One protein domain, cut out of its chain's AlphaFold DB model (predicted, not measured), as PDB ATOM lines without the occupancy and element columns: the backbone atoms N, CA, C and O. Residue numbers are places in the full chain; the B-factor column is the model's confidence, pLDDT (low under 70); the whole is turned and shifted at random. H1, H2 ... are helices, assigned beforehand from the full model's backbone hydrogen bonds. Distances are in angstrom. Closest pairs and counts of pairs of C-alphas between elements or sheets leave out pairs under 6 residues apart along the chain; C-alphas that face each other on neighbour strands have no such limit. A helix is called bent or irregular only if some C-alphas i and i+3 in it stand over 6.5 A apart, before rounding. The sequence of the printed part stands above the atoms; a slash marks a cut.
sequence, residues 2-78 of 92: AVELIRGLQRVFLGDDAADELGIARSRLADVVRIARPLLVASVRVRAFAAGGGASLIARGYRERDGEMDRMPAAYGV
ATOM      1  N   ALA A   2      20.485  20.937   6.415       70.25
ATOM      2  CA  ALA A   2      19.054  20.588   6.328       70.25
ATOM      3  C   ALA A   2      18.355  20.436   7.699       70.25
ATOM      4  O   ALA A   2      17.253  20.936   7.891       70.25
ATOM      5  N   VAL A   3      19.032  19.824   8.679       74.75
ATOM      6  CA  VAL A   3      18.501  19.644  10.044       74.75
ATOM      7  C   VAL A   3      18.295  20.978  10.776       74.75
ATOM      8  O   VAL A   3      17.306  21.137  11.483       74.75
ATOM      9  N   GLU A   4      19.185  21.957  10.593       72.12
ATOM     10  CA  GLU A   4      19.001  23.292  11.184       72.12
ATOM     11  C   GLU A   4      17.864  24.067  10.516       72.12
ATOM     12  O   GLU A   4      17.118  24.769  11.193       72.12
ATOM     13  N   LEU A   5      17.696  23.890   9.202       72.31
ATOM     14  CA  LEU A   5      16.595  24.465   8.432       72.31
ATOM     15  C   LEU A   5      15.238  23.944   8.918       72.31
ATOM     16  O   LEU A   5      14.344  24.736   9.204       72.31
ATOM     17  N   ILE A   6      15.115  22.624   9.085       77.12
ATOM     18  CA  ILE A   6      13.896  21.978   9.591       77.12
ATOM     19  C   ILE A   6      13.586  22.451  11.015       77.12
ATOM     20  O   ILE A   6      12.454  22.842  11.290       77.12
ATOM     21  N   ARG A   7      14.586  22.488  11.904       69.50
ATOM     22  CA  ARG A   7      14.406  22.959  13.290       69.50
ATOM     23  C   ARG A   7      13.997  24.430  13.355       69.50
ATOM     24  O   ARG A   7      13.134  24.790  14.152       69.50
ATOM     25  N   GLY A   8      14.581  25.278  12.508       66.00
ATOM     26  CA  GLY A   8      14.199  26.686  12.413       66.00
ATOM     27  C   GLY A   8      12.765  26.874  11.912       66.00
ATOM     28  O   GLY A   8      12.018  27.640  12.509       66.00
ATOM     29  N   LEU A   9      12.347  26.130  10.882       69.94
ATOM     30  CA  LEU A   9      10.965  26.144  10.382       69.94
ATOM     31  C   LEU A   9       9.965  25.665  11.441       69.94
ATOM     32  O   LEU A   9       8.960  26.334  11.664       69.94
ATOM     33  N   GLN A  10      10.254  24.560  12.136       68.25
ATOM     34  CA  GLN A  10       9.397  24.047  13.212       68.25
ATOM     35  C   GLN A  10       9.165  25.099  14.299       68.25
ATOM     36  O   GLN A  10       8.024  25.344  14.674       68.25
ATOM     37  N   ARG A  11      10.222  25.784  14.746       68.25
ATOM     38  CA  ARG A  11      10.130  26.818  15.786       68.25
ATOM     39  C   ARG A  11       9.344  28.056  15.336       68.25
ATOM     40  O   ARG A  11       8.593  28.622  16.121       68.25
ATOM     41  N   VAL A  12       9.449  28.432  14.060       67.69
ATOM     42  CA  VAL A  12       8.660  29.527  13.467       67.69
ATOM     43  C   VAL A  12       7.169  29.194  13.409       67.69
ATOM     44  O   VAL A  12       6.349  30.075  13.657       67.69
ATOM     45  N   PHE A  13       6.814  27.948  13.085       72.75
ATOM     46  CA  PHE A  13       5.416  27.514  13.013       72.75
ATOM     47  C   PHE A  13       4.786  27.275  14.389       72.75
ATOM     48  O   PHE A  13       3.616  27.594  14.575       72.75
ATOM     49  N   LEU A  14       5.545  26.716  15.334       68.31
ATOM     50  CA  LEU A  14       5.040  26.349  16.658       68.31
ATOM     51  C   LEU A  14       5.012  27.528  17.643       68.31
ATOM     52  O   LEU A  14       4.199  27.543  18.562       68.31
ATOM     53  N   GLY A  15       5.885  28.516  17.440       61.84
ATOM     54  CA  GLY A  15       6.155  29.564  18.420       61.84
ATOM     55  C   GLY A  15       7.249  29.151  19.409       61.84
ATOM     56  O   GLY A  15       7.485  27.967  19.651       61.84
ATOM     57  N   ASP A  16       7.948  30.148  19.957       65.25
ATOM     58  CA  ASP A  16       9.120  29.926  20.811       65.25
ATOM     59  C   ASP A  16       8.775  29.175  22.105       65.25
ATOM     60  O   ASP A  16       9.513  28.265  22.472       65.25
ATOM     61  N   ASP A  17       7.633  29.481  22.727       63.00
ATOM     62  CA  ASP A  17       7.217  28.871  23.996       63.00
ATOM     63  C   ASP A  17       6.981  27.357  23.853       63.00
ATOM     64  O   ASP A  17       7.525  26.561  24.616       63.00
ATOM     65  N   ALA A  18       6.264  26.940  22.805       65.19
ATOM     66  CA  ALA A  18       6.026  25.525  22.513       65.19
ATOM     67  C   ALA A  18       7.304  24.798  22.051       65.19
ATOM     68  O   ALA A  18       7.482  23.607  22.298       65.19
ATOM     69  N   ALA A  19       8.217  25.496  21.370       64.12
ATOM     70  CA  ALA A  19       9.483  24.916  20.927       64.12
ATOM     71  C   ALA A  19      10.483  24.724  22.079       64.12
ATOM     72  O   ALA A  19      11.267  23.771  22.047       64.12
ATOM     73  N   ASP A  20      10.456  25.608  23.079       66.50
ATOM     74  CA  ASP A  20      11.247  25.486  24.305       66.50
ATOM     75  C   ASP A  20      10.705  24.373  25.210       66.50
ATOM     76  O   ASP A  20      11.497  23.590  25.738       66.50
ATOM     77  N   GLU A  21       9.383  24.209  25.287       73.44
ATOM     78  CA  GLU A  21       8.741  23.078  25.976       73.44
ATOM     79  C   GLU A  21       9.113  21.719  25.346       73.44
ATOM     80  O   GLU A  21       9.253  20.714  26.040       73.44
ATOM     81  N   LEU A  22       9.375  21.697  24.033       68.38
ATOM     82  CA  LEU A  22       9.808  20.509  23.283       68.38
ATOM     83  C   LEU A  22      11.335  20.340  23.187       68.38
ATOM     84  O   LEU A  22      11.811  19.418  22.518       68.38
ATOM     85  N   GLY A  23      12.126  21.217  23.815       65.31
ATOM     86  CA  GLY A  23      13.590  21.120  23.826       65.31
ATOM     87  C   GLY A  23      14.260  21.325  22.459       65.31
ATOM     88  O   GLY A  23      15.379  20.851  22.233       65.31
ATOM     89  N   ILE A  24      13.606  22.017  21.520       61.66
ATOM     90  CA  ILE A  24      14.158  22.277  20.184       61.66
ATOM     91  C   ILE A  24      15.217  23.381  20.288       61.66
ATOM     92  O   ILE A  24      14.899  24.558  20.468       61.66
ATOM     93  N   ALA A  25      16.490  23.006  20.132       65.31
ATOM     94  CA  ALA A  25      17.623  23.925  20.228       65.31
ATOM     95  C   ALA A  25      17.454  25.179  19.345       65.31
ATOM     96  O   ALA A  25      17.136  25.084  18.154       65.31
ATOM     97  N   ARG A  26      17.712  26.359  19.929       62.59
ATOM     98  CA  ARG A  26      17.711  27.646  19.218       62.59
ATOM     99  C   ARG A  26      18.700  27.603  18.054       62.59
ATOM    100  O   ARG A  26      19.873  27.294  18.243       62.59
ATOM    101  N   SER A  27      18.230  27.949  16.858       64.38
ATOM    102  CA  SER A  27      19.075  28.120  15.674       64.38
ATOM    103  C   SER A  27      19.106  29.592  15.269       64.38
ATOM    104  O   SER A  27      18.112  30.302  15.421       64.38
ATOM    105  N   ARG A  28      20.229  30.052  14.696       64.94
ATOM    106  CA  ARG A  28      20.367  31.425  14.166       64.94
ATOM    107  C   ARG A  28      19.302  31.771  13.115       64.94
ATOM    108  O   ARG A  28      19.010  32.941  12.898       64.94
ATOM    109  N   LEU A  29      18.699  30.760  12.488       63.00
ATOM    110  CA  LEU A  29      17.609  30.926  11.533       63.00
ATOM    111  C   LEU A  29      16.329  31.468  12.194       63.00
ATOM    112  O   LEU A  29      15.631  32.275  11.582       63.00
ATOM    113  N   ALA A  30      16.042  31.086  13.443       62.66
ATOM    114  CA  ALA A  30      14.878  31.585  14.176       62.66
ATOM    115  C   ALA A  30      14.973  33.101  14.426       62.66
ATOM    116  O   ALA A  30      13.996  33.826  14.238       62.66
ATOM    117  N   ASP A  31      16.170  33.605  14.745       71.50
ATOM    118  CA  ASP A  31      16.406  35.043  14.903       71.50
ATOM    119  C   ASP A  31      16.217  35.810  13.591       71.50
ATOM    120  O   ASP A  31      15.588  36.869  13.582       71.50
ATOM    121  N   VAL A  32      16.689  35.258  12.469       68.31
ATOM    122  CA  VAL A  32      16.489  35.859  11.140       68.31
ATOM    123  C   VAL A  32      15.003  35.965  10.807       68.31
ATOM    124  O   VAL A  32      14.552  37.018  10.356       68.31
ATOM    125  N   VAL A  33      14.214  34.920  11.068       67.50
ATOM    126  CA  VAL A  33      12.767  34.947  10.802       67.50
ATOM    127  C   VAL A  33      12.043  35.923  11.732       67.50
ATOM    128  O   VAL A  33      11.163  36.662  11.284       67.50
ATOM    129  N   ARG A  34      12.452  36.011  13.002       70.75
ATOM    130  CA  ARG A  34      11.919  36.994  13.956       70.75
ATOM    131  C   ARG A  34      12.184  38.431  13.501       70.75
ATOM    132  O   ARG A  34      11.275  39.258  13.553       70.75
ATOM    133  N   ILE A  35      13.387  38.715  13.001       79.19
ATOM    134  CA  ILE A  35      13.755  40.021  12.430       79.19
ATOM    135  C   ILE A  35      13.003  40.287  11.117       79.19
ATOM    136  O   ILE A  35      12.599  41.418  10.852       79.19
ATOM    137  N   ALA A  36      12.762  39.256  10.305       75.25
ATOM    138  CA  ALA A  36      12.029  39.376   9.047       75.25
ATOM    139  C   ALA A  36      10.511  39.543   9.237       75.25
ATOM    140  O   ALA A  36       9.829  40.032   8.336       75.25
ATOM    141  N   ARG A  37       9.955  39.182  10.399       78.25
ATOM    142  CA  ARG A  37       8.518  39.285  10.700       78.25
ATOM    143  C   ARG A  37       7.921  40.681  10.442       78.25
ATOM    144  O   ARG A  37       6.920  40.746   9.731       78.25
ATOM    145  N   PRO A  38       8.479  41.802  10.946       84.19
ATOM    146  CA  PRO A  38       7.957  43.134  10.629       84.19
ATOM    147  C   PRO A  38       8.028  43.461   9.132       84.19
ATOM    148  O   PRO A  38       7.098  44.072   8.609       84.19
ATOM    149  N   LEU A  39       9.073  43.011   8.430       83.50
ATOM    150  CA  LEU A  39       9.208  43.170   6.977       83.50
ATOM    151  C   LEU A  39       8.123  42.400   6.211       83.50
ATOM    152  O   LEU A  39       7.537  42.943   5.279       83.50
ATOM    153  N   LEU A  40       7.808  41.173   6.629       81.75
ATOM    154  CA  LEU A  40       6.719  40.375   6.055       81.75
ATOM    155  C   LEU A  40       5.346  41.012   6.305       81.75
ATOM    156  O   LEU A  40       4.510  41.077   5.409       81.75
ATOM    157  N   VAL A  41       5.108  41.534   7.509       85.62
ATOM    158  CA  VAL A  41       3.855  42.244   7.812       85.62
ATOM    159  C   VAL A  41       3.745  43.522   6.978       85.62
ATOM    160  O   VAL A  41       2.681  43.818   6.428       85.62
ATOM    161  N   ALA A  42       4.841  44.271   6.853       87.56
ATOM    162  CA  ALA A  42       4.891  45.466   6.024       87.56
ATOM    163  C   ALA A  42       4.637  45.132   4.549       87.56
ATOM    164  O   ALA A  42       3.833  45.809   3.912       87.56
ATOM    165  N   SER A  43       5.236  44.066   4.015       87.31
ATOM    166  CA  SER A  43       5.051  43.677   2.613       87.31
ATOM    167  C   SER A  43       3.606  43.273   2.306       87.31
ATOM    168  O   SER A  43       3.065  43.694   1.283       87.31
ATOM    169  N   VAL A  44       2.934  42.550   3.211       83.69
ATOM    170  CA  VAL A  44       1.506  42.220   3.076       83.69
ATOM    171  C   VAL A  44       0.649  43.485   3.062       83.69
ATOM    172  O   VAL A  44      -0.237  43.614   2.218       83.69
ATOM    173  N   ARG A  45       0.930  44.451   3.946       85.44
ATOM    174  CA  ARG A  45       0.202  45.730   3.978       85.44
ATOM    175  C   ARG A  45       0.436  46.564   2.725       85.44
ATOM    176  O   ARG A  45      -0.527  47.081   2.169       85.44
ATOM    177  N   VAL A  46       1.680  46.657   2.254       89.62
ATOM    178  CA  VAL A  46       2.027  47.358   1.009       89.62
ATOM    179  C   VAL A  46       1.327  46.707  -0.179       89.62
ATOM    180  O   VAL A  46       0.732  47.408  -0.992       89.62
ATOM    181  N   ARG A  47       1.316  45.372  -0.256       85.56
ATOM    182  CA  ARG A  47       0.608  44.635  -1.308       85.56
ATOM    183  C   ARG A  47      -0.897  44.877  -1.257       85.56
ATOM    184  O   ARG A  47      -1.501  45.114  -2.297       85.56
ATOM    185  N   ALA A  48      -1.500  44.829  -0.070       85.00
ATOM    186  CA  ALA A  48      -2.916  45.127   0.101       85.00
ATOM    187  C   ALA A  48      -3.230  46.570  -0.316       85.00
ATOM    188  O   ALA A  48      -4.192  46.790  -1.039       85.00
ATOM    189  N   PHE A  49      -2.398  47.541   0.069       88.75
ATOM    190  CA  PHE A  49      -2.550  48.938  -0.335       88.75
ATOM    191  C   PHE A  49      -2.442  49.113  -1.857       88.75
ATOM    192  O   PHE A  49      -3.340  49.681  -2.471       88.75
ATOM    193  N   ALA A  50      -1.404  48.548  -2.480       88.50
ATOM    194  CA  ALA A  50      -1.202  48.588  -3.929       88.50
ATOM    195  C   ALA A  50      -2.336  47.903  -4.713       88.50
ATOM    196  O   ALA A  50      -2.634  48.291  -5.838       88.50
ATOM    197  N   ALA A  51      -2.997  46.907  -4.118       84.00
ATOM    198  CA  ALA A  51      -4.155  46.231  -4.695       84.00
ATOM    199  C   ALA A  51      -5.487  46.983  -4.488       84.00
ATOM    200  O   ALA A  51      -6.535  46.446  -4.843       84.00
ATOM    201  N   GLY A  52      -5.476  48.193  -3.914       88.19
ATOM    202  CA  GLY A  52      -6.689  48.964  -3.619       88.19
ATOM    203  C   GLY A  52      -7.408  48.518  -2.342       88.19
ATOM    204  O   GLY A  52      -8.624  48.664  -2.235       88.19
ATOM    205  N   GLY A  53      -6.678  47.933  -1.391       89.56
ATOM    206  CA  GLY A  53      -7.169  47.459  -0.097       89.56
ATOM    207  C   GLY A  53      -7.205  45.931   0.039       89.56
ATOM    208  O   GLY A  53      -7.153  45.181  -0.936       89.56
ATOM    209  N   GLY A  54      -7.329  45.457   1.284       85.81
ATOM    210  CA  GLY A  54      -7.406  44.022   1.590       85.81
ATOM    211  C   GLY A  54      -8.608  43.331   0.938       85.81
ATOM    212  O   GLY A  54      -8.457  42.252   0.376       85.81
ATOM    213  N   ALA A  55      -9.776  43.985   0.929       86.31
ATOM    214  CA  ALA A  55     -10.981  43.463   0.280       86.31
ATOM    215  C   ALA A  55     -10.790  43.275  -1.236       86.31
ATOM    216  O   ALA A  55     -11.163  42.242  -1.784       86.31
ATOM    217  N   SER A  56     -10.138  44.233  -1.899       86.06
ATOM    218  CA  SER A  56      -9.832  44.178  -3.333       86.06
ATOM    219  C   SER A  56      -8.851  43.052  -3.672       86.06
ATOM    220  O   SER A  56      -9.041  42.342  -4.663       86.06
ATOM    221  N   LEU A  57      -7.840  42.832  -2.822       86.56
ATOM    222  CA  LEU A  57      -6.897  41.720  -2.958       86.56
ATOM    223  C   LEU A  57      -7.590  40.359  -2.782       86.56
ATOM    224  O   LEU A  57      -7.347  39.447  -3.571       86.56
ATOM    225  N   ILE A  58      -8.475  40.239  -1.790       87.50
ATOM    226  CA  ILE A  58      -9.263  39.025  -1.544       87.50
ATOM    227  C   ILE A  58     -10.193  38.750  -2.729       87.50
ATOM    228  O   ILE A  58     -10.167  37.653  -3.280       87.50
ATOM    229  N   ALA A  59     -10.955  39.750  -3.177       88.25
ATOM    230  CA  ALA A  59     -11.857  39.618  -4.320       88.25
ATOM    231  C   ALA A  59     -11.109  39.213  -5.598       88.25
ATOM    232  O   ALA A  59     -11.612  38.420  -6.389       88.25
ATOM    233  N   ARG A  60      -9.891  39.730  -5.803       87.81
ATOM    234  CA  ARG A  60      -9.023  39.300  -6.903       87.81
ATOM    235  C   ARG A  60      -8.622  37.830  -6.777       87.81
ATOM    236  O   ARG A  60      -8.719  37.115  -7.766       87.81
ATOM    237  N   GLY A  61      -8.216  37.394  -5.586       88.25
ATOM    238  CA  GLY A  61      -7.863  35.997  -5.331       88.25
ATOM    239  C   GLY A  61      -9.028  35.039  -5.587       88.25
ATOM    240  O   GLY A  61      -8.823  33.998  -6.199       88.25
ATOM    241  N   TYR A  62     -10.251  35.419  -5.203       90.38
ATOM    242  CA  TYR A  62     -11.447  34.631  -5.516       90.38
ATOM    243  C   TYR A  62     -11.690  34.524  -7.020       90.38
ATOM    244  O   TYR A  62     -11.863  33.420  -7.509       90.38
ATOM    245  N   ARG A  63     -11.582  35.621  -7.780       90.69
ATOM    246  CA  ARG A  63     -11.727  35.555  -9.248       90.69
ATOM    247  C   ARG A  63     -10.692  34.648  -9.913       90.69
ATOM    248  O   ARG A  63     -11.023  33.926 -10.846       90.69
ATOM    249  N   GLU A  64      -9.440  34.705  -9.460       89.62
ATOM    250  CA  GLU A  64      -8.374  33.835  -9.975       89.62
ATOM    251  C   GLU A  64      -8.642  32.363  -9.616       89.62
ATOM    252  O   GLU A  64      -8.500  31.493 -10.472       89.62
ATOM    253  N   ARG A  65      -9.093  32.093  -8.383       89.00
ATOM    254  CA  ARG A  65      -9.504  30.756  -7.934       89.00
ATOM    255  C   ARG A  65     -10.681  30.217  -8.739       89.00
ATOM    256  O   ARG A  65     -10.631  29.063  -9.139       89.00
ATOM    257  N   ASP A  66     -11.715  31.019  -8.954       89.56
ATOM    258  CA  ASP A  66     -12.925  30.596  -9.659       89.56
ATOM    259  C   ASP A  66     -12.593  30.248 -11.114       89.56
ATOM    260  O   ASP A  66     -12.954  29.177 -11.587       89.56
ATOM    261  N   GLY A  67     -11.761  31.060 -11.778       86.94
ATOM    262  CA  GLY A  67     -11.268  30.733 -13.118       86.94
ATOM    263  C   GLY A  67     -10.446  29.440 -13.175       86.94
ATOM    264  O   GLY A  67     -10.468  28.741 -14.187       86.94
ATOM    265  N   GLU A  68      -9.729  29.091 -12.105       85.69
ATOM    266  CA  GLU A  68      -9.015  27.815 -12.028       85.69
ATOM    267  C   GLU A  68      -9.953  26.642 -11.706       85.69
ATOM    268  O   GLU A  68      -9.803  25.564 -12.280       85.69
ATOM    269  N   MET A  69     -10.966  26.860 -10.863       81.69
ATOM    270  CA  MET A  69     -12.029  25.885 -10.608       81.69
ATOM    271  C   MET A  69     -12.868  25.593 -11.853       81.69
ATOM    272  O   MET A  69     -13.328  24.467 -11.989       81.69
ATOM    273  N   ASP A  70     -13.001  26.542 -12.777       83.38
ATOM    274  CA  ASP A  70     -13.633  26.312 -14.080       83.38
ATOM    275  C   ASP A  70     -12.709  25.542 -15.040       83.38
ATOM    276  O   ASP A  70     -13.168  24.736 -15.855       83.38
ATOM    277  N   ARG A  71     -11.387  25.750 -14.950       81.75
ATOM    278  CA  ARG A  71     -10.406  25.035 -15.788       81.75
ATOM    279  C   ARG A  71     -10.187  23.590 -15.364       81.75
ATOM    280  O   ARG A  71     -10.023  22.728 -16.228       81.75
ATOM    281  N   MET A  72     -10.134  23.318 -14.063       79.06
ATOM    282  CA  MET A  72      -9.789  21.998 -13.529       79.06
ATOM    283  C   MET A  72     -10.708  20.866 -14.032       79.06
ATOM    284  O   MET A  72     -10.170  19.832 -14.429       79.06
ATOM    285  N   PRO A  73     -12.044  21.022 -14.116       75.56
ATOM    286  CA  PRO A  73     -12.938  20.016 -14.689       75.56
ATOM    287  C   PRO A  73     -12.589  19.657 -16.134       75.56
ATOM    288  O   PRO A  73     -12.548  18.478 -16.481       75.56
ATOM    289  N   ALA A  74     -12.269  20.657 -16.960       74.44
ATOM    290  CA  ALA A  74     -11.883  20.449 -18.353       74.44
ATOM    291  C   ALA A  74     -10.491  19.807 -18.485       74.44
ATOM    292  O   ALA A  74     -10.268  18.998 -19.383       74.44
ATOM    293  N   ALA A  75      -9.561  20.148 -17.589       75.69
ATOM    294  CA  ALA A  75      -8.191  19.638 -17.614       75.69
ATOM    295  C   ALA A  75      -8.056  18.217 -17.037       75.69
ATOM    296  O   ALA A  75      -7.227  17.441 -17.507       75.69
ATOM    297  N   TYR A  76      -8.860  17.876 -16.027       72.56
ATOM    298  CA  TYR A  76      -8.737  16.629 -15.262       72.56
ATOM    299  C   TYR A  76      -9.948  15.698 -15.396       72.56
ATOM    300  O   TYR A  76      -9.987  14.659 -14.742       72.56
ATOM    301  N   GLY A  77     -10.935  16.046 -16.228       64.81
ATOM    302  CA  GLY A  77     -12.135  15.231 -16.434       64.81
ATOM    303  C   GLY A  77     -12.975  15.055 -15.167       64.81
ATOM    304  O   GLY A  77     -13.675  14.055 -15.027       64.81
ATOM    305  N   VAL A  78     -12.884  15.995 -14.219       64.19
ATOM    306  CA  VAL A  78     -13.614  15.933 -12.947       64.19
ATOM    307  C   VAL A  78     -15.047  16.396 -13.187       64.19
ATOM    308  O   VAL A  78     -15.352  17.584 -13.132       64.19
TER     309      VAL A  78
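Overview. This is residues 2 to 78 of the 92 residues of an uncharacterized protein of Gordonia humi (UniProt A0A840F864). The domain is an open, roughly U-shaped frame: a small head, where H1 packs on the first arm of H3 and H2 meets H1 at a corner, is joined by the second arm of H3 to a long helix, H4, at the other end. H4 turns a corner away from H3, and residues 61 to 78 stick out free. The printed part has 77 residues with four named helices, which along the chain are H1, H2, H3 and H4; it has no named strand, and its class is all helix, with 65 of the 77 printed residues in the helices. The whole is extended, with a radius of gyration of the C-alphas of 18.8 A, and the C-alphas span 48 by 36 by 20 A.

Along the chain. H1, residues 2 to 14, begins with C-alpha 2 at (19.054, 20.588, 6.328) and is 18.3 A long from first to last C-alpha. H2, residues 16 to 21, is 8.6 A long. H3, residues 28 to 50, was assigned as one helix by its hydrogen bonds but is bent: C-alphas 35 and 38 are 6.8 A apart. Its arms are H3a, residues 28 to 35, 11.0 A long, and H3b, residues 38 to 50, 18.0 A long, with C-alpha 50 at (-1.202, 48.588, -3.929). H4, residues 54 to 76, is 32.2 A long and ends with C-alpha 76 at (-8.737, 16.629, -15.262). H4 is neither bent nor irregular, but only just: C-alphas 70 and 73 are 6.4 A apart.

Arrangement. H1 and H2 only just touch, only at the corner by their link, with 3 pairs of C-alphas within 8 A; the closest C-alphas, of Arg 11 and Ala 19, are 5.5 A apart. Their lines are about perpendicular, at 76 degrees. H1 touches H3a, with the closest C-alphas, of Gly 8 and Ala 30, 5.3 A apart. These two run the same way at a steep tilt of 37 degrees, only just past shallow. H2 and H3a are apart. H3a and H3b stand at a steep tilt of 43 degrees. H3b, with residue 48 alone, and H4, with residues 54 to 57 alone, only just touch, only at the corner by their link, with 3 pairs of C-alphas within 8 A; the closest C-alphas, of Ala 48 and Gly 54, are 4.9 A apart. Their lines are about perpendicular, at 83 degrees. H4 is apart from H1, H2 and H3a. Every O i to N i+4 pair is within hydrogen-bond range in H1, H2, H3a and H3b, and 17 of 19 are in H4.

Size, cuts and confidence. The two C-alphas farthest apart, of Gly 23 and Ala 74, are 49.3 A from each other. The printed part has no cut. The links H1 to H2 and H3 to H4 are tight, and the link H2 to H3 is short, with 6 residues. The mean pLDDT of the printed part is 76.8; it is under 70 in residues 7 to 12, 14 to 20, 22 to 30, 32 to 33 and 77 to 78.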